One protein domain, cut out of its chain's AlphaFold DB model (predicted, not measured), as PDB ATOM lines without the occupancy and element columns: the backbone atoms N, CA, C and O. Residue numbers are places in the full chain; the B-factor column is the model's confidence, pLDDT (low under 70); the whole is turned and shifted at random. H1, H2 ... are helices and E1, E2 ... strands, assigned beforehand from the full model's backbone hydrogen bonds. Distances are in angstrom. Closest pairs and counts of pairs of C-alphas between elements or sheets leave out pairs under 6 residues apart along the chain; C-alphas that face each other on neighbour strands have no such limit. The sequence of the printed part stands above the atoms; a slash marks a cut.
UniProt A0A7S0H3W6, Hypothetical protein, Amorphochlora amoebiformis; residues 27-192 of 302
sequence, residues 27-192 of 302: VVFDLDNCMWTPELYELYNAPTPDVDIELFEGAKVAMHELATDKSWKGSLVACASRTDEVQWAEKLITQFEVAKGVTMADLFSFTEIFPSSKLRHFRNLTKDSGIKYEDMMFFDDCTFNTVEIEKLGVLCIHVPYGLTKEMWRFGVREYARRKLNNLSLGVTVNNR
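This is residues 27 to 192 of the 302 residues of the protein "Hypothetical protein" of Amorphochlora amoebiformis (UniProt A0A7S0H3W6). A strongly twisted, all-parallel sheet of six strands forms the core of three layers, with H4 and H5 covering one face and H2 and H6 on the other. H1 packs on H3 and on the start of H6, and the small strand E3 packs on H1, away from the sheet. The printed part has 166 residues, with six named helices and seven named strands in the order E1 H1 E2 H2 E3 H3 E4 H4 E5 H5 E6 H6 E7; the sheet's order is E4 E2 E1 E5 E6 E7. The class is mixed, helices and strands; the whole is compact, with a radius of gyration of the C-alphas of 14.8 A, and spans 47 by 33 by 33 A.

The sheet holds E4, residues 110 to 113; E2, 76 to 81, 16.9 A long; E1, 27 to 29; E5, 136 to 140, 13.2 A; E6, 155 to 158; and E7, 187 to 189. C-alpha 27 is at (226.855, 208.541, 293.760) and C-alpha 189 at (215.541, 198.370, 294.898). E3, residues 97 to 99, pairs with no named strand. The helices are H1, 57 to 68, 16.5 A; H2, 86 to 93; H3, 104 to 107; H4, 118 to 129, 16.3 A; H5, 143 to 150; and H6, 165 to 180, 22.6 A.

Across the sheet, N 112 and O 79 are 3.0 A apart, N 78 and O 27 2.9 A, N 28 and O 137 2.8 A, N 157 and O 138 2.7 A, and N 156 and O 187 3.0 A, each within hydrogen-bond range. H4 lies over E2 at a height over the sheet of 8.5 A. H5 lies over E6, on the same face, at 7.6 A. H6 is on the opposite face at 9.0 A, over E6 and only just over E5, with 3 C-alphas falling on it. H2 is on the sheet, its closest C-alphas to E4 being Val 86 and Ile 113, 6.1 A. H1 and H3 only graze the sheet. H1 touches H6 with residues 57 to 62 alone, at a steep tilt of 57 degrees, the closest C-alphas being Gly 58 and Lys 165, 3.8 A. H1 touches H3 at Ala 67 and Leu 107, their closest C-alphas, 6.4 A. E1, H1, E2 and E5, H5, E6 are strand-helix-strand units, parallel neighbour strands with a helix between, with right-handed crossovers; that of E6, H6, E7 is left-handed. E4, H4, E5 is a split unit, E2 and E1 lying between its strands, also right-handed. Every O i to N i+4 pair is within hydrogen-bond range in H1, H2, H4, H5 and H6; H3 is too short for one.

The two C-alphas farthest apart, Asn 45 and Asn 181, are 48.0 A apart. The printed part has no cut. The link from E1 to H1, residues 30 to 56, is long; residues 69 to 74 stand free. Mean pLDDT of the printed part is 93.9, and residues 191 to 192 are under 70.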
ATOM      1  N   VAL A  27     227.166 209.556 292.747       98.75
ATOM      2  CA  VAL A  27     226.855 208.541 293.760       98.75
ATOM      3  C   VAL A  27     226.649 209.247 295.091       98.75
ATOM      4  O   VAL A  27     227.556 209.914 295.582       98.75
ATOM      5  N   VAL A  28     225.456 209.115 295.658       98.88
ATOM      6  CA  VAL A  28     225.056 209.764 296.906       98.88
ATOM      7  C   VAL A  28     224.915 208.710 297.997       98.88
ATOM      8  O   VAL A  28     224.303 207.662 297.778       98.88
ATOM      9  N   PHE A  29     225.440 208.995 299.181       98.88
ATOM     10  CA  PHE A  29     225.305 208.137 300.355       98.88
ATOM     11  C   PHE A  29     224.613 208.895 301.489       98.88
ATOM     12  O   PHE A  29     224.947 210.048 301.767       98.88
ATOM     13  N   ASP A  30     223.651 208.259 302.153       98.62
ATOM     14  CA  ASP A  30     223.351 208.607 303.542       98.62
ATOM     15  C   ASP A  30     224.542 208.250 304.453       98.62
ATOM     16  O   ASP A  30     225.489 207.617 303.989       98.62
ATOM     17  N   LEU A  31     224.543 208.687 305.713       98.44
ATOM     18  CA  LEU A  31     225.670 208.494 306.627       98.44
ATOM     19  C   LEU A  31     225.343 207.478 307.725       98.44
ATOM     20  O   LEU A  31     225.863 206.360 307.694       98.44
ATOM     21  N   ASP A  32     224.484 207.858 308.667       95.94
ATOM     22  CA  ASP A  32     224.085 207.027 309.803       95.94
ATOM     23  C   ASP A  32     223.380 205.752 309.313       95.94
ATOM     24  O   ASP A  32     222.519 205.811 308.449       95.94
ATOM     25  N   ASN A  33     223.792 204.574 309.793       90.56
ATOM     26  CA  ASN A  33     223.280 203.256 309.371       90.56
ATOM     27  C   ASN A  33     223.350 202.932 307.862       90.56
ATOM     28  O   ASN A  33     222.954 201.839 307.458       90.56
ATOM     29  N   CYS A  34     223.929 203.800 307.036       95.94
ATOM     30  CA  CYS A  34     224.288 203.518 305.650       95.94
ATOM     31  C   CYS A  34     225.802 203.310 305.513       95.94
ATOM     32  O   CYS A  34     226.248 202.247 305.073       95.94
ATOM     33  N   MET A  35     226.593 204.302 305.926       98.12
ATOM     34  CA  MET A  35     228.055 204.305 305.827       98.12
ATOM     35  C   MET A  35     228.723 203.763 307.082       98.12
ATOM     36  O   MET A  35     229.673 202.989 306.967       98.12
ATOM     37  N   TRP A  36     228.206 204.113 308.258       97.75
ATOM     38  CA  TRP A  36     228.759 203.695 309.542       97.75
ATOM     39  C   TRP A  36     227.698 203.262 310.547       97.75
ATOM     40  O   TRP A  36     226.503 203.510 310.386       97.75
ATOM     41  N   THR A  37     228.177 202.625 311.608       91.94
ATOM     42  CA  THR A  37     227.415 202.239 312.791       91.94
ATOM     43  C   THR A  37     228.258 202.494 314.047       91.94
ATOM     44  O   THR A  37     229.476 202.308 313.993       91.94
ATOM     45  N   PRO A  38     227.655 202.854 315.191       92.19
ATOM     46  CA  PRO A  38     226.237 203.180 315.382       92.19
ATOM     47  C   PRO A  38     225.851 204.533 314.757       92.19
ATOM     48  O   PRO A  38     226.696 205.216 314.183       92.19
ATOM     49  N   GLU A  39     224.574 204.908 314.838       90.69
ATOM     50  CA  GLU A  39     224.120 206.256 314.489       90.69
ATOM     51  C   GLU A  39     224.647 207.269 315.511       90.69
ATOM     52  O   GLU A  39     224.777 206.964 316.701       90.69
ATOM     53  N   LEU A  40     224.907 208.504 315.083       91.56
ATOM     54  CA  LEU A  40     225.529 209.497 315.962       91.56
ATOM     55  C   LEU A  40     224.718 209.813 317.227       91.56
ATOM     56  O   LEU A  40     225.309 209.984 318.292       91.56
ATOM     57  N   TYR A  41     223.382 209.811 317.159       85.44
ATOM     58  CA  TYR A  41     222.542 210.069 318.338       85.44
ATOM     59  C   TYR A  41     222.610 208.947 319.392       85.44
ATOM     60  O   TYR A  41     222.208 209.142 320.545       85.44
ATOM     61  N   GLU A  42     223.085 207.752 319.022       83.25
ATOM     62  CA  GLU A  42     223.290 206.646 319.962       83.25
ATOM     63  C   GLU A  42     224.521 206.895 320.850       83.25
ATOM     64  O   GLU A  42     224.667 206.303 321.925       83.25
ATOM     65  N   LEU A  43     225.399 207.810 320.454       82.62
ATOM     66  CA  LEU A  43     226.642 208.074 321.152       82.62
ATOM     67  C   LEU A  43     226.479 209.124 322.254       82.62
ATOM     68  O   LEU A  43     225.471 209.817 322.393       82.62
ATOM     69  N   TYR A  44     227.467 209.149 323.140       82.62
ATOM     70  CA  TYR A  44     227.484 210.017 324.315       82.62
ATOM     71  C   TYR A  44     228.460 211.168 324.219       82.62
ATOM     72  O   TYR A  44     228.221 212.240 324.767       82.62
ATOM     73  N   ASN A  45     229.575 210.898 323.562       89.69
ATOM     74  CA  ASN A  45     230.653 211.828 323.328       89.69
ATOM     75  C   ASN A  45     230.956 211.793 321.835       89.69
ATOM     76  O   ASN A  45     230.577 210.836 321.155       89.69
ATOM     77  N   ALA A  46     231.676 212.807 321.360       91.94
ATOM     78  CA  ALA A  46     232.142 212.841 319.985       91.94
ATOM     79  C   ALA A  46     232.910 211.542 319.662       91.94
ATOM     80  O   ALA A  46     233.907 211.268 320.339       91.94
ATOM     81  N   PRO A  47     232.454 210.750 318.678       95.25
ATOM     82  CA  PRO A  47     233.064 209.465 318.370       95.25
ATOM     83  C   PRO A  47     234.482 209.595 317.837       95.25
ATOM     84  O   PRO A  47     234.810 210.538 317.111       95.25
ATOM     85  N   THR A  48     235.283 208.571 318.115       94.38
ATOM     86  CA  THR A  48     236.544 208.318 317.422       94.38
ATOM     87  C   THR A  48     236.353 207.206 316.377       94.38
ATOM     88  O   THR A  48     235.840 206.137 316.732       94.38
ATOM     89  N   PRO A  49     236.762 207.419 315.109       94.81
ATOM     90  CA  PRO A  49     236.766 206.380 314.078       94.81
ATOM     91  C   PRO A  49     237.464 205.095 314.522       94.81
ATOM     92  O   PRO A  49     238.499 205.150 315.185       94.81
ATOM     93  N   ASP A  50     236.890 203.954 314.146       91.69
ATOM     94  CA  ASP A  50     237.373 202.596 314.439       91.69
ATOM     95  C   ASP A  50     237.495 202.267 315.944       91.69
ATOM     96  O   ASP A  50     238.077 201.247 316.321       91.69
ATOM     97  N   VAL A  51     236.923 203.110 316.812       92.31
ATOM     98  CA  VAL A  51     236.836 202.897 318.264       92.31
ATOM     99  C   VAL A  51     235.379 202.927 318.713       92.31
ATOM    100  O   VAL A  51     234.873 201.931 319.218       92.31
ATOM    101  N   ASP A  52     234.705 204.060 318.509       92.12
ATOM    102  CA  ASP A  52     233.306 204.260 318.911       92.12
ATOM    103  C   ASP A  52     232.338 204.101 317.732       92.12
ATOM    104  O   ASP A  52     231.142 203.889 317.926       92.12
ATOM    105  N   ILE A  53     232.855 204.250 316.510       93.44
ATOM    106  CA  ILE A  53     232.091 204.238 315.266       93.44
ATOM    107  C   ILE A  53     232.898 203.567 314.157       93.44
ATOM    108  O   ILE A  53     234.075 203.872 313.958       93.44
ATOM    109  N   GLU A  54     232.275 202.655 313.419       95.06
ATOM    110  CA  GLU A  54     232.933 201.871 312.374       95.06
ATOM    111  C   GLU A  54     232.171 201.973 311.050       95.06
ATOM    112  O   GLU A  54     230.940 201.905 311.012       95.06
ATOM    113  N   LEU A  55     232.905 202.091 309.940       97.50
ATOM    114  CA  LEU A  55     232.328 201.945 308.605       97.50
ATOM    115  C   LEU A  55     231.872 200.503 308.354       97.50
ATOM    116  O   LEU A  55     232.608 199.551 308.623       97.50
ATOM    117  N   PHE A  56     230.720 200.336 307.705       95.00
ATOM    118  CA  PHE A  56     230.316 199.027 307.192       95.00
ATOM    119  C   PHE A  56     231.307 198.512 306.137       95.00
ATOM    120  O   PHE A  56     231.907 199.283 305.385       95.00
ATOM    121  N   GLU A  57     231.438 197.187 306.004       91.50
ATOM    122  CA  GLU A  57     232.361 196.572 305.036       91.50
ATOM    123  C   GLU A  57     232.118 197.072 303.599       91.50
ATOM    124  O   GLU A  57     233.058 197.368 302.861       91.50
ATOM    125  N   GLY A  58     230.855 197.209 303.187       94.69
ATOM    126  CA  GLY A  58     230.526 197.726 301.860       94.69
ATOM    127  C   GLY A  58     230.837 199.205 301.695       94.69
ATOM    128  O   GLY A  58     231.235 199.592 300.601       94.69
ATOM    129  N   ALA A  59     230.724 200.007 302.757       98.06
ATOM    130  CA  ALA A  59     231.156 201.401 302.757       98.06
ATOM    131  C   ALA A  59     232.676 201.510 302.576       98.06
ATOM    132  O   ALA A  59     233.125 202.240 301.691       98.06
ATOM    133  N   LYS A  60     233.461 200.700 303.306       97.69
ATOM    134  CA  LYS A  60     234.923 200.594 303.127       97.69
ATOM    135  C   LYS A  60     235.275 200.231 301.676       97.69
ATOM    136  O   LYS A  60     236.084 200.906 301.046       97.69
ATOM    137  N   VAL A  61     234.620 199.208 301.113       96.44
ATOM    138  CA  VAL A  61     234.841 198.776 299.720       96.44
ATOM    139  C   VAL A  61     234.444 199.858 298.712       96.44
ATOM    140  O   VAL A  61     235.209 200.120 297.786       96.44
ATOM    141  N   ALA A  62     233.268 200.469 298.867       97.75
ATOM    142  CA  ALA A  62     232.753 201.469 297.937       97.75
ATOM    143  C   ALA A  62     233.642 202.715 297.909       97.75
ATOM    144  O   ALA A  62     234.042 203.148 296.830       97.75
ATOM    145  N   MET A  63     234.000 203.254 299.077       98.00
ATOM    146  CA  MET A  63     234.832 204.454 299.173       98.00
ATOM    147  C   MET A  63     236.245 204.209 298.645       98.00
ATOM    148  O   MET A  63     236.733 204.991 297.832       98.00
ATOM    149  N   HIS A  64     236.877 203.095 299.029       97.44
ATOM    150  CA  HIS A  64     238.201 202.741 298.519       97.44
ATOM    151  C   HIS A  64     238.191 202.597 296.993       97.44
ATOM    152  O   HIS A  64     239.087 203.082 296.305       97.44
ATOM    153  N   GLU A  65     237.177 201.934 296.436       96.19
ATOM    154  CA  GLU A  65     237.041 201.759 294.991       96.19
ATOM    155  C   GLU A  65     236.826 203.091 294.263       96.19
ATOM    156  O   GLU A  65     237.524 203.360 293.286       96.19
ATOM    157  N   LEU A  66     235.919 203.939 294.757       96.75
ATOM    158  CA  LEU A  66     235.654 205.271 294.204       96.75
ATOM    159  C   LEU A  66     236.894 206.179 294.262       96.75
ATOM    160  O   LEU A  66     237.101 206.977 293.350       96.75
ATOM    161  N   ALA A  67     237.733 206.035 295.291       96.38
ATOM    162  CA  ALA A  67     238.963 206.807 295.449       96.38
ATOM    163  C   ALA A  67     240.128 206.306 294.576       96.38
ATOM    164  O   ALA A  67     240.951 207.103 294.126       96.38
ATOM    165  N   THR A  68     240.242 204.992 294.351       95.56
ATOM    166  CA  THR A  68     241.473 204.391 293.791       95.56
ATOM    167  C   THR A  68     241.329 203.848 292.375       95.56
ATOM    168  O   THR A  68     242.305 203.857 291.615       95.56
ATOM    169  N   ASP A  69     240.144 203.384 291.977       93.81
ATOM    170  CA  ASP A  69     239.951 202.816 290.649       93.81
ATOM    171  C   ASP A  69     239.632 203.917 289.629       93.81
ATOM    172  O   ASP A  69     238.540 204.483 289.571       93.81
ATOM    173  N   LYS A  70     240.599 204.164 288.738       92.00
ATOM    174  CA  LYS A  70     240.506 205.129 287.630       92.00
ATOM    175  C   LYS A  70     239.297 204.894 286.727       92.00
ATOM    176  O   LYS A  70     238.889 205.817 286.019       92.00
ATOM    177  N   SER A  71     238.736 203.685 286.723       90.94
ATOM    178  CA  SER A  71     237.517 203.392 285.987       90.94
ATOM    179  C   SER A  71     236.333 204.230 286.468       90.94
ATOM    180  O   SER A  71     235.473 204.490 285.641       90.94
ATOM    181  N   TRP A  72     236.326 204.749 287.703       94.19
ATOM    182  CA  TRP A  72     235.301 205.654 288.240       94.19
ATOM    183  C   TRP A  72     235.465 207.125 287.840       94.19
ATOM    184  O   TRP A  72     234.576 207.932 288.108       94.19
ATOM    185  N   LYS A  73     236.540 207.494 287.126       92.00
ATOM    186  CA  LYS A  73     236.738 208.870 286.646       92.00
ATOM    187  C   LYS A  73     235.498 209.374 285.896       92.00
ATOM    188  O   LYS A  73     235.054 208.741 284.937       92.00
ATOM    189  N   GLY A  74     234.971 210.524 286.314       91.31
ATOM    190  CA  GLY A  74     233.752 211.130 285.761       91.31
ATOM    191  C   GLY A  74     232.476 210.852 286.565       91.31
ATOM    192  O   GLY A  74     231.447 211.447 286.258       91.31
ATOM    193  N   SER A  75     232.541 210.000 287.588       97.25
ATOM    194  CA  SER A  75     231.522 209.904 288.634       97.25
ATOM    195  C   SER A  75     231.964 210.729 289.838       97.25
ATOM    196  O   SER A  75     233.067 210.540 290.344       97.25
ATOM    197  N   LEU A  76     231.111 211.646 290.278       98.50
ATOM    198  CA  LEU A  76     231.294 212.407 291.508       98.50
ATOM    199  C   LEU A  76     230.655 211.656 292.681       98.50
ATOM    200  O   LEU A  76     229.764 210.820 292.485       98.50
ATOM    201  N   VAL A  77     231.096 211.971 293.895       98.75
ATOM    202  CA  VAL A  77     230.578 211.371 295.131       98.75
ATOM    203  C   VAL A  77     230.010 212.468 296.018       98.75
ATOM    204  O   VAL A  77     230.572 213.558 296.088       98.75
ATOM    205  N   ALA A  78     228.897 212.195 296.687       98.88
ATOM    206  CA  ALA A  78     228.305 213.105 297.655       98.88
ATOM    207  C   ALA A  78     227.750 212.361 298.867       98.88
ATOM    208  O   ALA A  78     227.438 211.168 298.791       98.88
ATOM    209  N   CYS A  79     227.555 213.092 299.961       98.69
ATOM    210  CA  CYS A  79     226.745 212.633 301.081       98.69
ATOM    211  C   CYS A  79     225.502 213.509 301.265       98.69
ATOM    212  O   CYS A  79     225.502 214.700 300.947       98.69
ATOM    213  N   ALA A  80     224.434 212.897 301.768       98.69
ATOM    214  CA  ALA A  80     223.209 213.574 302.159       98.69
ATOM    215  C   ALA A  80     222.743 212.981 303.490       98.69
ATOM    216  O   ALA A  80     222.257 211.858 303.483       98.69
ATOM    217  N   SER A  81     222.873 213.698 304.605       98.50
ATOM    218  CA  SER A  81     222.530 213.216 305.949       98.50
ATOM    219  C   SER A  81     221.610 214.182 306.677       98.50
ATOM    220  O   SER A  81     221.823 215.393 306.675       98.50
ATOM    221  N   ARG A  82     220.602 213.614 307.344       96.12
ATOM    222  CA  ARG A  82     219.597 214.350 308.121       96.12
ATOM    223  C   ARG A  82     219.960 214.484 309.605       96.12
ATOM    224  O   ARG A  82     219.098 214.880 310.382       96.12
ATOM    225  N   THR A  83     221.175 214.096 309.989       93.44
ATOM    226  CA  THR A  83     221.607 214.010 311.390       93.44
ATOM    227  C   THR A  83     221.531 215.359 312.111       93.44
ATOM    228  O   THR A  83     221.853 216.401 311.534       93.44
ATOM    229  N   ASP A  84     221.126 215.330 313.383       90.81
ATOM    230  CA  ASP A  84     221.199 216.480 314.293       90.81
ATOM    231  C   ASP A  84     222.635 216.713 314.799       90.81
ATOM    232  O   ASP A  84     223.007 217.841 315.124       90.81
ATOM    233  N   GLU A  85     223.481 215.679 314.764       96.50
ATOM    234  CA  GLU A  85     224.882 215.722 315.197       96.50
ATOM    235  C   GLU A  85     225.821 216.193 314.070       96.50
ATOM    236  O   GLU A  85     226.827 215.559 313.740       96.50
ATOM    237  N   VAL A  86     225.487 217.333 313.455       97.38
ATOM    238  CA  VAL A  86     226.153 217.862 312.247       97.38
ATOM    239  C   VAL A  86     227.667 217.980 312.426       97.38
ATOM    240  O   VAL A  86     228.430 217.479 311.604       97.38
ATOM    241  N   GLN A  87     228.114 218.573 313.535       98.00
ATOM    242  CA  GLN A  87     229.541 218.798 313.792       98.00
ATOM    243  C   GLN A  87     230.323 217.488 313.944       98.00
ATOM    244  O   GLN A  87     231.500 217.418 313.586       98.00
ATOM    245  N   TRP A  88     229.693 216.443 314.490       98.25
ATOM    246  CA  TRP A  88     230.331 215.135 314.625       98.25
ATOM    247  C   TRP A  88     230.438 214.456 313.266       98.25
ATOM    248  O   TRP A  88     231.515 213.970 312.927       98.25
ATOM    249  N   ALA A  89     229.374 214.489 312.461       98.38
ATOM    250  CA  ALA A  89     229.390 213.947 311.107       98.38
ATOM    251  C   ALA A  89     230.442 214.634 310.220       98.38
ATOM    252  O   ALA A  89     231.240 213.947 309.583       98.38
ATOM    253  N   GLU A  90     230.489 215.972 310.218       98.31
ATOM    254  CA  GLU A  90     231.481 216.756 309.467       98.31
ATOM    255  C   GLU A  90     232.912 216.419 309.894       98.31
ATOM    256  O   GLU A  90     233.794 216.239 309.057       98.31
ATOM    257  N   LYS A  91     233.150 216.267 311.199       98.25
ATOM    258  CA  LYS A  91     234.462 215.864 311.703       98.25
ATOM    259  C   LYS A  91     234.819 214.440 311.278       98.25
ATOM    260  O   LYS A  91     235.924 214.223 310.791       98.25
ATOM    261  N   LEU A  92     233.909 213.479 311.416       98.31
ATOM    262  CA  LEU A  92     234.172 212.073 311.095       98.31
ATOM    263  C   LEU A  92     234.563 211.854 309.635       98.31
ATOM    264  O   LEU A  92     235.505 211.109 309.366       98.31
ATOM    265  N   ILE A  93     233.898 212.520 308.686       98.38
ATOM    266  CA  ILE A  93     234.237 212.359 307.262       98.38
ATOM    267  C   ILE A  93     235.660 212.851 306.946       98.38
ATOM    268  O   ILE A  93     236.288 212.344 306.021       98.38
ATOM    269  N   THR A  94     236.213 213.778 307.736       98.25
ATOM    270  CA  THR A  94     237.622 214.207 307.613       98.25
ATOM    271  C   THR A  94     238.617 213.258 308.281       98.25
ATOM    272  O   THR A  94     239.820 213.425 308.117       98.25
ATOM    273  N   GLN A  95     238.145 212.283 309.057       97.88
ATOM    274  CA  GLN A  95     239.002 211.380 309.829       97.88
ATOM    275  C   GLN A  95     239.000 209.949 309.287       97.88
ATOM    276  O   GLN A  95     240.003 209.253 309.421       97.88
ATOM    277  N   PHE A  96     237.911 209.507 308.657       97.50
ATOM    278  CA  PHE A  96     237.875 208.216 307.980       97.50
ATOM    279  C   PHE A  96     238.738 208.240 306.715       97.50
ATOM    280  O   PHE A  96     238.348 208.807 305.692       97.50
ATOM    281  N   GLU A  97     239.901 207.593 306.781       96.62
ATOM    282  CA  GLU A  97     240.781 207.365 305.636       96.62
ATOM    283  C   GLU A  97     240.253 206.198 304.785       96.62
ATOM    284  O   GLU A  97     240.100 205.073 305.259       96.62
ATOM    285  N   VAL A  98     239.952 206.465 303.512       94.62
ATOM    286  CA  VAL A  98     239.342 205.492 302.583       94.62
ATOM    287  C   VAL A  98     240.332 204.940 301.564       94.62
ATOM    288  O   VAL A  98     240.109 203.888 300.969       94.62
ATOM    289  N   ALA A  99     241.443 205.642 301.374       95.31
ATOM    290  CA  ALA A  99     242.621 205.203 300.646       95.31
ATOM    291  C   ALA A  99     243.834 205.949 301.208       95.31
ATOM    292  O   ALA A  99     243.669 206.951 301.893       95.31
ATOM    293  N   LYS A 100     245.050 205.490 300.893       95.88
ATOM    294  CA  LYS A 100     246.285 206.075 301.434       95.88
ATOM    295  C   LYS A 100     246.333 207.601 301.240       95.88
ATOM    296  O   LYS A 100     246.548 208.061 300.118       95.88
ATOM    297  N   GLY A 101     246.202 208.352 302.332       95.81
ATOM    298  CA  GLY A 101     246.202 209.816 302.364       95.81
ATOM    299  C   GLY A 101     244.950 210.487 301.787       95.81
ATOM    300  O   GLY A 101     245.033 211.650 301.407       95.81
ATOM    301  N   VAL A 102     243.829 209.769 301.674       97.44
ATOM    302  CA  VAL A 102     242.549 210.277 301.154       97.44
ATOM    303  C   VAL A 102     241.447 209.973 302.161       97.44
ATOM    304  O   VAL A 102     241.171 208.809 302.460       97.44
ATOM    305  N   THR A 103     240.798 211.016 302.664       98.38
ATOM    306  CA  THR A 103     239.667 210.913 303.593       98.38
ATOM    307  C   THR A 103     238.331 210.822 302.848       98.38
ATOM    308  O   THR A 103     238.258 211.082 301.644       98.38
ATOM    309  N   MET A 104     237.241 210.469 303.541       98.00
ATOM    310  CA  MET A 104     235.893 210.557 302.955       98.00
ATOM    311  C   MET A 104     235.575 211.983 302.490       98.00
ATOM    312  O   MET A 104     235.001 212.159 301.418       98.00
ATOM    313  N   ALA A 105     235.973 212.993 303.265       98.38
ATOM    314  CA  ALA A 105     235.777 214.397 302.922       98.38
ATOM    315  C   ALA A 105     236.507 214.787 301.629       98.38
ATOM    316  O   ALA A 105     235.920 215.470 300.798       98.38
ATOM    317  N   ASP A 106     237.736 214.301 301.415       98.19
ATOM    318  CA  ASP A 106     238.484 214.548 300.171       98.19
ATOM    319  C   ASP A 106     237.805 213.915 298.944       98.19
ATOM    320  O   ASP A 106     237.919 214.419 297.825       98.19
ATOM    321  N   LEU A 107     237.107 212.792 299.145       97.81
ATOM    322  CA  LEU A 107     236.379 212.087 298.091       97.81
ATOM    323  C   LEU A 107     235.015 212.731 297.783       97.81
ATOM    324  O   LEU A 107     234.554 212.684 296.637       97.81
ATOM    325  N   PHE A 108     234.349 213.316 298.780       98.50
ATOM    326  CA  PHE A 108     233.048 213.955 298.606       98.50
ATOM    327  C   PHE A 108     233.168 215.285 297.862       98.50
ATOM    328  O   PHE A 108     233.647 216.288 298.372       98.50
ATOM    329  N   SER A 109     232.645 215.304 296.637       98.50
ATOM    330  CA  SER A 109     232.523 216.514 295.824       98.50
ATOM    331  C   SER A 109     231.430 217.457 296.338       98.50
ATOM    332  O   SER A 109     231.505 218.657 296.093       98.50
ATOM    333  N   PHE A 110     230.415 216.920 297.026       98.69
ATOM    334  CA  PHE A 110     229.329 217.686 297.643       98.69
ATOM    335  C   PHE A 110     228.936 217.065 298.985       98.69
ATOM    336  O   PHE A 110     228.822 215.842 299.099       98.69
ATOM    337  N   THR A 111     228.682 217.899 299.988       98.44
ATOM    338  CA  THR A 111     228.326 217.464 301.343       98.44
ATOM    339  C   THR A 111     227.079 218.191 301.821       98.44
ATOM    340  O   THR A 111     227.122 219.388 302.092       98.44
ATOM    341  N   GLU A 112     225.976 217.463 301.956       98.50
ATOM    342  CA  GLU A 112     224.717 217.978 302.488       98.50
ATOM    343  C   GLU A 112     224.442 217.310 303.842       98.50
ATOM    344  O   GLU A 112     223.880 216.219 303.895       98.50
ATOM    345  N   ILE A 113     224.877 217.924 304.945       98.56
ATOM    346  CA  ILE A 113     224.718 217.376 306.303       98.56
ATOM    347  C   ILE A 113     223.975 218.405 307.155       98.56
ATOM    348  O   ILE A 113     224.579 219.360 307.637       98.56
ATOM    349  N   PHE A 114     222.658 218.256 307.305       97.69
ATOM    350  CA  PHE A 114     221.861 219.103 308.200       97.69
ATOM    351  C   PHE A 114     220.447 218.539 308.438       97.69
ATOM    352  O   PHE A 114     219.871 217.890 307.561       97.69
ATOM    353  N   PRO A 115     219.797 218.870 309.569       93.38
ATOM    354  CA  PRO A 115     218.423 218.451 309.844       93.38
ATOM    355  C   PRO A 115     217.414 219.040 308.849       93.38
ATOM    356  O   PRO A 115     216.987 220.195 308.938       93.38
ATOM    357  N   SER A 116     217.007 218.251 307.854       93.62
ATOM    358  CA  SER A 116     215.932 218.613 306.922       93.62
ATOM    359  C   SER A 116     215.379 217.403 306.166       93.62
ATOM    360  O   SER A 116     215.770 216.269 306.427       93.62
ATOM    361  N   SER A 117     214.451 217.620 305.228       90.00
ATOM    362  CA  SER A 117     213.932 216.550 304.364       90.00
ATOM    363  C   SER A 117     214.959 216.127 303.319       90.00
ATOM    364  O   SER A 117     215.714 216.962 302.810       90.00
ATOM    365  N   LYS A 118     214.961 214.847 302.926       95.44
ATOM    366  CA  LYS A 118     215.897 214.347 301.909       95.44
ATOM    367  C   LYS A 118     215.693 215.048 300.560       95.44
ATOM    368  O   LYS A 118     216.669 215.341 299.874       95.44
ATOM    369  N   LEU A 119     214.458 215.454 300.241       94.44
ATOM    370  CA  LEU A 119     214.154 216.311 299.084       94.44
ATOM    371  C   LEU A 119     214.966 217.609 299.040       94.44
ATOM    372  O   LEU A 119     215.351 218.046 297.956       94.44
ATOM    373  N   ARG A 120     215.195 218.266 300.185       97.81
ATOM    374  CA  ARG A 120     215.970 219.514 300.221       97.81
ATOM    375  C   ARG A 120     217.436 219.259 299.885       97.81
ATOM    376  O   ARG A 120     217.978 219.981 299.056       97.81
ATOM    377  N   HIS A 121     218.016 218.211 300.463       98.75
ATOM    378  CA  HIS A 121     219.391 217.790 300.192       98.75
ATOM    379  C   HIS A 121     219.574 217.510 298.697       98.75
ATOM    380  O   HIS A 121     220.420 218.099 298.038       98.75
ATOM    381  N   PHE A 122     218.697 216.688 298.113       98.75
ATOM    382  CA  PHE A 122     218.767 216.353 296.691       98.75
ATOM    383  C   PHE A 122     218.563 217.565 295.776       98.75
ATOM    384  O   PHE A 122     219.242 217.682 294.759       98.75
ATOM    385  N   ARG A 123     217.700 218.515 296.154       98.69
ATOM    386  CA  ARG A 123     217.554 219.781 295.424       98.69
ATOM    387  C   ARG A 123     218.861 220.573 295.400       98.69
ATOM    388  O   ARG A 123     219.251 221.034 294.330       98.69
ATOM    389  N   ASN A 124     219.532 220.704 296.540       98.75
ATOM    390  CA  ASN A 124     220.831 221.369 296.628       98.75
ATOM    391  C   ASN A 124     221.893 220.623 295.810       98.75
ATOM    392  O   ASN A 124     222.535 221.238 294.964       98.75
ATOM    393  N   LEU A 125     221.967 219.290 295.921       98.81
ATOM    394  CA  LEU A 125     222.873 218.475 295.106       98.81
ATOM    395  C   LEU A 125     222.670 218.714 293.606       98.81
ATOM    396  O   LEU A 125     223.647 218.897 292.887       98.81
ATOM    397  N   THR A 126     221.427 218.757 293.105       98.44
ATOM    398  CA  THR A 126     221.190 219.066 291.679       98.44
ATOM    399  C   THR A 126     221.602 220.482 291.302       98.44
ATOM    400  O   THR A 126     222.154 220.690 290.224       98.44
ATOM    401  N   LYS A 127     221.342 221.451 292.186       98.50
ATOM    402  CA  LYS A 127     221.656 222.861 291.962       98.50
ATOM    403  C   LYS A 127     223.165 223.074 291.861       98.50
ATOM    404  O   LYS A 127     223.606 223.768 290.951       98.50
ATOM    405  N   ASP A 128     223.927 222.457 292.757       98.38
ATOM    406  CA  ASP A 128     225.362 222.710 292.891       98.38
ATOM    407  C   ASP A 128     226.189 221.840 291.935       98.38
ATOM    408  O   ASP A 128     227.202 222.290 291.402       98.38
ATOM    409  N   SER A 129     225.734 220.615 291.644       98.38
ATOM    410  CA  SER A 129     226.417 219.719 290.700       98.38
ATOM    411  C   SER A 129     226.008 219.907 289.237       98.38
ATOM    412  O   SER A 129     226.736 219.487 288.337       98.38
ATOM    413  N   GLY A 130     224.818 220.460 288.973       98.44
ATOM    414  CA  GLY A 130     224.208 220.472 287.640       98.44
ATOM    415  C   GLY A 130     223.810 219.083 287.115       98.44
ATOM    416  O   GLY A 130     223.434 218.945 285.948       98.44
ATOM    417  N   ILE A 131     223.897 218.037 287.944       98.69
ATOM    418  CA  ILE A 131     223.562 216.661 287.573       98.69
ATOM    419  C   ILE A 131     222.055 216.451 287.751       98.69
ATOM    420  O   ILE A 131     221.458 216.845 288.751       98.69
ATOM    421  N   LYS A 132     221.425 215.814 286.761       98.44
ATOM    422  CA  LYS A 132     220.003 215.457 286.809       98.44
ATOM    423  C   LYS A 132     219.779 214.247 287.712       98.44
ATOM    424  O   LYS A 132     220.618 213.353 287.751       98.44
ATOM    425  N   TYR A 133     218.602 214.153 288.328       98.62
ATOM    426  CA  TYR A 133     218.209 213.009 289.163       98.62
ATOM    427  C   TYR A 133     218.373 211.646 288.471       98.62
ATOM    428  O   TYR A 133     218.882 210.708 289.072       98.62
ATOM    429  N   GLU A 134     218.024 211.558 287.185       97.19
ATOM    430  CA  GLU A 134     218.161 210.347 286.358       97.19
ATOM    431  C   GLU A 134     219.615 209.912 286.099       97.19
ATOM    432  O   GLU A 134     219.851 208.866 285.496       97.19
ATOM    433  N   ASP A 135     220.593 210.716 286.513       98.19
ATOM    434  CA  ASP A 135     222.018 210.402 286.451       98.19
ATOM    435  C   ASP A 135     222.627 210.166 287.851       98.19
ATOM    436  O   ASP A 135     223.854 210.100 287.991       98.19
ATOM    437  N   MET A 136     221.782 210.027 288.882       98.69
ATOM    438  CA  MET A 136     222.177 209.786 290.272       98.69
ATOM    439  C   MET A 136     221.843 208.366 290.744       98.69
ATOM    440  O   MET A 136     220.852 207.760 290.329       98.69
ATOM    441  N   MET A 137     222.651 207.864 291.675       98.56
ATOM    442  CA  MET A 137     222.392 206.647 292.449       98.56
ATOM    443  C   MET A 137     222.537 206.961 293.935       98.56
ATOM    444  O   MET A 137     223.473 207.659 294.312       98.56
ATOM    445  N   PHE A 138     221.635 206.443 294.762       98.81
ATOM    446  CA  PHE A 138     221.539 206.794 296.174       98.81
ATOM    447  C   PHE A 138     221.451 205.561 297.075       98.81
ATOM    448  O   PHE A 138     220.659 204.667 296.793       98.81
ATOM    449  N   PHE A 139     222.228 205.522 298.156       98.62
ATOM    450  CA  PHE A 139     222.175 204.480 299.189       98.62
ATOM    451  C   PHE A 139     221.678 205.072 300.507       98.62
ATOM    452  O   PHE A 139     222.203 206.093 300.946       98.62
ATOM    453  N   ASP A 140     220.674 204.439 301.114       97.81
ATOM    454  CA  ASP A 140     220.063 204.868 302.382       97.81
ATOM    455  C   ASP A 140     219.342 203.671 303.029       97.81
ATOM    456  O   ASP A 140     218.814 202.793 302.331       97.81
ATOM    457  N   ASP A 141     219.362 203.589 304.353       90.62
ATOM    458  CA  ASP A 141     218.732 202.528 305.146       90.62
ATOM    459  C   ASP A 141     217.247 202.817 305.439       90.62
ATOM    460  O   ASP A 141     216.457 201.897 305.681       90.62
ATOM    461  N   CYS A 142     216.822 204.074 305.340       85.00
ATOM    462  CA  CYS A 142     215.474 204.528 305.619       85.00
ATOM    463  C   CYS A 142     214.579 204.453 304.371       85.00
ATOM    464  O   CYS A 142     214.705 205.194 303.387       85.00
ATOM    465  N   THR A 143     213.571 203.579 304.431       79.50
ATOM    466  CA  THR A 143     212.591 203.409 303.345       79.50
ATOM    467  C   THR A 143     211.827 204.701 303.038       79.50
ATOM    468  O   THR A 143     211.496 204.959 301.886       79.50
ATOM    469  N   PHE A 144     211.571 205.547 304.042       76.31
ATOM    470  CA  PHE A 144     210.902 206.830 303.816       76.31
ATOM    471  C   PHE A 144     211.739 207.755 302.922       76.31
ATOM    472  O   PHE A 144     211.207 208.317 301.966       76.31
ATOM    473  N   ASN A 145     213.045 207.868 303.190       84.75
ATOM    474  CA  ASN A 145     213.950 208.683 302.381       84.75
ATOM    475  C   ASN A 145     214.031 208.141 300.944       84.75
ATOM    476  O   ASN A 145     213.873 208.896 299.989       84.75
ATOM    477  N   THR A 146     214.230 206.832 300.772       86.94
ATOM    478  CA  THR A 146     214.361 206.214 299.436       86.94
ATOM    479  C   THR A 146     213.087 206.333 298.590       86.94
ATOM    480  O   THR A 146     213.168 206.747 297.438       86.94
ATOM    481  N   VAL A 147     211.902 206.095 299.164       80.56
ATOM    482  CA  VAL A 147     210.605 206.253 298.469       80.56
ATOM    483  C   VAL A 147     210.288 207.717 298.137       80.56
ATOM    484  O   VAL A 147     209.544 208.021 297.203       80.56
ATOM    485  N   GLU A 148     210.819 208.665 298.903       86.12
ATOM    486  CA  GLU A 148     210.695 210.085 298.587       86.12
ATOM    487  C   GLU A 148     211.599 210.471 297.404       86.12
ATOM    488  O   GLU A 148     211.152 211.143 296.472       86.12
ATOM    489  N   ILE A 149     212.845 209.994 297.408       96.75
ATOM    490  CA  ILE A 149     213.863 210.322 296.405       96.75
ATOM    491  C   ILE A 149     213.661 209.576 295.079       96.75
ATOM    492  O   ILE A 149     213.898 210.156 294.017       96.75
ATOM    493  N   GLU A 150     213.136 208.347 295.088       95.00
ATOM    494  CA  GLU A 150     212.856 207.598 293.854       95.00
ATOM    495  C   GLU A 150     211.888 208.351 292.926       95.00
ATOM    496  O   GLU A 150     212.031 208.310 291.704       95.00
ATOM    497  N   LYS A 151     210.946 209.114 293.500       93.75
ATOM    498  CA  LYS A 151     209.951 209.906 292.757       93.75
ATOM    499  C   LYS A 151     210.583 211.025 291.934       93.75
ATOM    500  O   LYS A 151     209.950 211.525 291.008       93.75
ATOM    501  N   LEU A 152     211.818 211.415 292.254       97.31
ATOM    502  CA  LEU A 152     212.588 212.398 291.495       97.31
ATOM    503  C   LEU A 152     213.279 211.788 290.263       97.31
ATOM    504  O   LEU A 152     213.772 212.535 289.423       97.31
ATOM    505  N   GLY A 153     213.316 210.455 290.137       97.62
ATOM    506  CA  GLY A 153     214.010 209.748 289.054       97.62
ATOM    507  C   GLY A 153     215.360 209.136 289.450       97.62
ATOM    508  O   GLY A 153     216.062 208.620 288.583       97.62
ATOM    509  N   VAL A 154     215.718 209.183 290.736       98.62
ATOM    510  CA  VAL A 154     216.975 208.639 291.276       98.62
ATOM    511  C   VAL A 154     216.842 207.142 291.553       98.62
ATOM    512  O   VAL A 154     215.864 206.714 292.172       98.62
ATOM    513  N   LEU A 155     217.860 206.356 291.183       98.50
ATOM    514  CA  LEU A 155     217.932 204.953 291.601       98.50
ATOM    515  C   LEU A 155     218.321 204.868 293.068       98.50
ATOM    516  O   LEU A 155     219.455 205.183 293.429       98.50
ATOM    517  N   CYS A 156     217.392 204.391 293.889       98.25
ATOM    518  CA  CYS A 156     217.601 204.221 295.317       98.25
ATOM    519  C   CYS A 156     217.914 202.757 295.634       98.25
ATOM    520  O   CYS A 156     217.185 201.842 295.248       98.25
ATOM    521  N   ILE A 157     219.002 202.529 296.355       97.31
ATOM    522  CA  ILE A 157     219.435 201.228 296.839       97.31
ATOM    523  C   ILE A 157     219.168 201.195 298.341       97.31
ATOM    524  O   ILE A 157     219.884 201.815 299.125       97.31
ATOM    525  N   HIS A 158     218.114 200.485 298.739       93.69
ATOM    526  CA  HIS A 158     217.720 200.397 300.142       93.69
ATOM    527  C   HIS A 158     218.633 199.425 300.891       93.69
ATOM    528  O   HIS A 158     218.671 198.236 300.562       93.69
ATOM    529  N   VAL A 159     219.354 199.927 301.896       89.44
ATOM    530  CA  VAL A 159     220.358 199.184 302.677       89.44
ATOM    531  C   VAL A 159     219.976 199.114 304.163       89.44
ATOM    532  O   VAL A 159     220.660 199.687 304.999       89.44
ATOM    533  N   PRO A 160     218.906 198.386 304.537       81.00
ATOM    534  CA  PRO A 160     218.324 198.428 305.890       81.00
ATOM    535  C   PRO A 160     219.247 197.974 307.036       81.00
ATOM    536  O   PRO A 160     218.856 198.062 308.193       81.00
ATOM    537  N   TYR A 161     220.432 197.442 306.729       79.62
ATOM    538  CA  TYR A 161     221.395 196.908 307.702       79.62
ATOM    539  C   TYR A 161     222.813 197.419 307.431       79.62
ATOM    540  O   TYR A 161     223.782 196.693 307.651       79.62
ATOM    541  N   GLY A 162     222.930 198.621 306.869       87.31
ATOM    542  CA  GLY A 162     224.203 199.142 306.402       87.31
ATOM    543  C   GLY A 162     224.592 198.677 305.011       87.31
ATOM    544  O   GLY A 162     224.117 197.667 304.471       87.31
ATOM    545  N   LEU A 163     225.491 199.446 304.404       94.06
ATOM    546  CA  LEU A 163     226.025 199.150 303.089       94.06
ATOM    547  C   LEU A 163     226.964 197.942 303.161       94.06
ATOM    548  O   LEU A 163     228.101 198.034 303.621       94.06
ATOM    549  N   THR A 164     226.510 196.800 302.650       91.38
ATOM    550  CA  THR A 164     227.342 195.598 302.486       91.38
ATOM    551  C   THR A 164     228.046 195.588 301.131       91.38
ATOM    552  O   THR A 164     227.600 196.220 300.168       91.38
ATOM    553  N   LYS A 165     229.135 194.815 301.012       88.50
ATOM    554  CA  LYS A 165     229.831 194.616 299.729       88.50
ATOM    555  C   LYS A 165     228.884 194.092 298.648       88.50
ATOM    556  O   LYS A 165     228.959 194.514 297.494       88.50
ATOM    557  N   GLU A 166     227.978 193.189 299.014       85.19
ATOM    558  CA  GLU A 166     226.978 192.651 298.092       85.19
ATOM    559  C   GLU A 166     226.017 193.740 297.604       85.19
ATOM    560  O   GLU A 166     225.764 193.825 296.402       85.19
ATOM    561  N   MET A 167     225.538 194.601 298.508       90.94
ATOM    562  CA  MET A 167     224.627 195.698 298.174       90.94
ATOM    563  C   MET A 167     225.288 196.772 297.315       90.94
ATOM    564  O   MET A 167     224.671 197.228 296.352       90.94
ATOM    565  N   TRP A 168     226.552 197.111 297.583       95.25
ATOM    566  CA  TRP A 168     227.335 197.988 296.710       95.25
ATOM    567  C   TRP A 168     227.397 197.428 295.283       95.25
ATOM    568  O   TRP A 168     226.982 198.079 294.322       95.25
ATOM    569  N   ARG A 169     227.826 196.169 295.131       91.38
ATOM    570  CA  ARG A 169     227.929 195.518 293.813       91.38
ATOM    571  C   ARG A 169     226.574 195.345 293.138       91.38
ATOM    572  O   ARG A 169     226.482 195.465 291.917       91.38
ATOM    573  N   PHE A 170     225.530 195.042 293.903       90.31
ATOM    574  CA  PHE A 170     224.161 194.996 293.407       90.31
ATOM    575  C   PHE A 170     223.738 196.355 292.849       90.31
ATOM    576  O   PHE A 170     223.350 196.399 291.688       90.31
ATOM    577  N   GLY A 171     223.891 197.441 293.612       94.50
ATOM    578  CA  GLY A 171     223.507 198.786 293.187       94.50
ATOM    579  C   GLY A 171     224.205 199.220 291.900       94.50
ATOM    580  O   GLY A 171     223.543 199.612 290.941       94.50
ATOM    581  N   VAL A 172     225.526 199.029 291.822       94.94
ATOM    582  CA  VAL A 172     226.317 199.347 290.620       94.94
ATOM    583  C   VAL A 172     225.840 198.558 289.395       94.94
ATOM    584  O   VAL A 172     225.641 199.127 288.319       94.94
ATOM    585  N   ARG A 173     225.621 197.245 289.545       90.81
ATOM    586  CA  ARG A 173     225.109 196.392 288.459       90.81
ATOM    587  C   ARG A 173     223.692 196.768 288.055       90.81
ATOM    588  O   ARG A 173     223.366 196.722 286.874       90.81
ATOM    589  N   GLU A 174     222.860 197.113 289.025       92.06
ATOM    590  CA  GLU A 174     221.461 197.437 288.808       92.06
ATOM    591  C   GLU A 174     221.306 198.770 288.078       92.06
ATOM    592  O   GLU A 174     220.547 198.845 287.113       92.06
ATOM    593  N   TYR A 175     222.106 199.779 288.431       95.56
ATOM    594  CA  TYR A 175     222.180 201.031 287.682       95.56
ATOM    595  C   TYR A 175     222.572 200.791 286.219       95.56
ATOM    596  O   TYR A 175     221.858 201.206 285.300       95.56
ATOM    597  N   ALA A 176     223.664 200.052 285.992       91.31
ATOM    598  CA  ALA A 176     224.147 199.746 284.649       91.31
ATOM    599  C   ALA A 176     223.127 198.945 283.834       91.31
ATOM    600  O   ALA A 176     222.878 199.259 282.670       91.31
ATOM    601  N   ARG A 177     222.489 197.944 284.455       90.44
ATOM    602  CA  ARG A 177     221.423 197.149 283.837       90.44
ATOM    603  C   ARG A 177     220.258 198.033 283.418       90.44
ATOM    604  O   ARG A 177     219.762 197.877 282.306       90.44
ATOM    605  N   ARG A 178     219.807 198.947 284.279       92.44
ATOM    606  CA  ARG A 178     218.667 199.820 283.979       92.44
ATOM    607  C   ARG A 178     218.987 200.807 282.861       92.44
ATOM    608  O   ARG A 178     218.191 200.891 281.934       92.44
ATOM    609  N   LYS A 179     220.167 201.440 282.869       89.94
ATOM    610  CA  LYS A 179     220.625 202.285 281.749       89.94
ATOM    611  C   LYS A 179     220.730 201.496 280.440       89.94
ATOM    612  O   LYS A 179     220.225 201.954 279.426       89.94
ATOM    613  N   LEU A 180     221.321 200.298 280.463       85.75
ATOM    614  CA  LEU A 180     221.483 199.463 279.265       85.75
ATOM    615  C   LEU A 180     220.139 199.044 278.651       85.75
ATOM    616  O   LEU A 180     220.013 198.967 277.435       85.75
ATOM    617  N   ASN A 181     219.143 198.765 279.494       82.50
ATOM    618  CA  ASN A 181     217.823 198.295 279.070       82.50
ATOM    619  C   ASN A 181     216.777 199.421 278.983       82.50
ATOM    620  O   ASN A 181     215.588 199.123 278.891       82.50
ATOM    621  N   ASN A 182     217.187 200.696 279.055       87.94
ATOM    622  CA  ASN A 182     216.290 201.860 279.073       87.94
ATOM    623  C   ASN A 182     215.138 201.741 280.095       87.94
ATOM    624  O   ASN A 182     214.001 202.130 279.833       87.94
ATOM    625  N   LEU A 183     215.422 201.178 281.272       87.25
ATOM    626  CA  LEU A 183     214.463 201.066 282.368       87.25
ATOM    627  C   LEU A 183     214.488 202.333 283.224       87.25
ATOM    628  O   LEU A 183     215.542 202.940 283.413       87.25
ATOM    629  N   SER A 184     213.339 202.676 283.814       92.75
ATOM    630  CA  SER A 184     213.258 203.783 284.772       92.75
ATOM    631  C   SER A 184     214.251 203.592 285.920       92.75
ATOM    632  O   SER A 184     214.328 202.505 286.508       92.75
ATOM    633  N   LEU A 185     214.977 204.665 286.236       95.75
ATOM    634  CA  LEU A 185     215.847 204.757 287.404       95.75
ATOM    635  C   LEU A 185     215.108 205.258 288.644       95.75
ATOM    636  O   LEU A 185     215.583 204.985 289.729       95.75
ATOM    637  N   GLY A 186     213.942 205.899 288.519       96.00
ATOM    638  CA  GLY A 186     213.137 206.355 289.659       96.00
ATOM    639  C   GLY A 186     212.454 205.204 290.387       96.00
ATOM    640  O   GLY A 186     211.263 204.964 290.204       96.00
ATOM    641  N   VAL A 187     213.236 204.431 291.132       92.75
ATOM    642  CA  VAL A 187     212.800 203.218 291.825       92.75
ATOM    643  C   VAL A 187     213.735 202.891 292.980       92.75
ATOM    644  O   VAL A 187     214.953 203.039 292.882       92.75
ATOM    645  N   THR A 188     213.156 202.369 294.049       92.56
ATOM    646  CA  THR A 188     213.865 201.780 295.175       92.56
ATOM    647  C   THR A 188     213.986 200.280 294.975       92.56
ATOM    648  O   THR A 188     213.005 199.567 294.748       92.56
ATOM    649  N   VAL A 189     215.213 199.784 295.058       89.75
ATOM    650  CA  VAL A 189     215.541 198.370 294.898       89.75
ATOM    651  C   VAL A 189     216.374 197.874 296.068       89.75
ATOM    652  O   VAL A 189     217.117 198.612 296.710       89.75
ATOM    653  N   ASN A 190     216.278 196.574 296.300       82.19
ATOM    654  CA  ASN A 190     217.129 195.820 297.203       82.19
ATOM    655  C   ASN A 190     217.460 194.478 296.514       82.19
ATOM    656  O   ASN A 190     216.707 194.027 295.645       82.19
ATOM    657  N   ASN A 191     218.581 193.837 296.861       65.50
ATOM    658  CA  ASN A 191     218.951 192.525 296.316       65.50
ATOM    659  C   ASN A 191     218.047 191.379 296.822       65.50
ATOM    660  O   ASN A 191     218.078 190.269 296.282       65.50
ATOM    661  N   ARG A 192     217.208 191.634 297.831       65.50
ATOM    662  CA  ARG A 192     216.223 190.692 298.364       65.50
ATOM    663  C   ARG A 192     214.856 190.934 297.726       65.50
ATOM    664  O   ARG A 192     214.274 192.009 297.822       65.50
TER     665      ARG A 192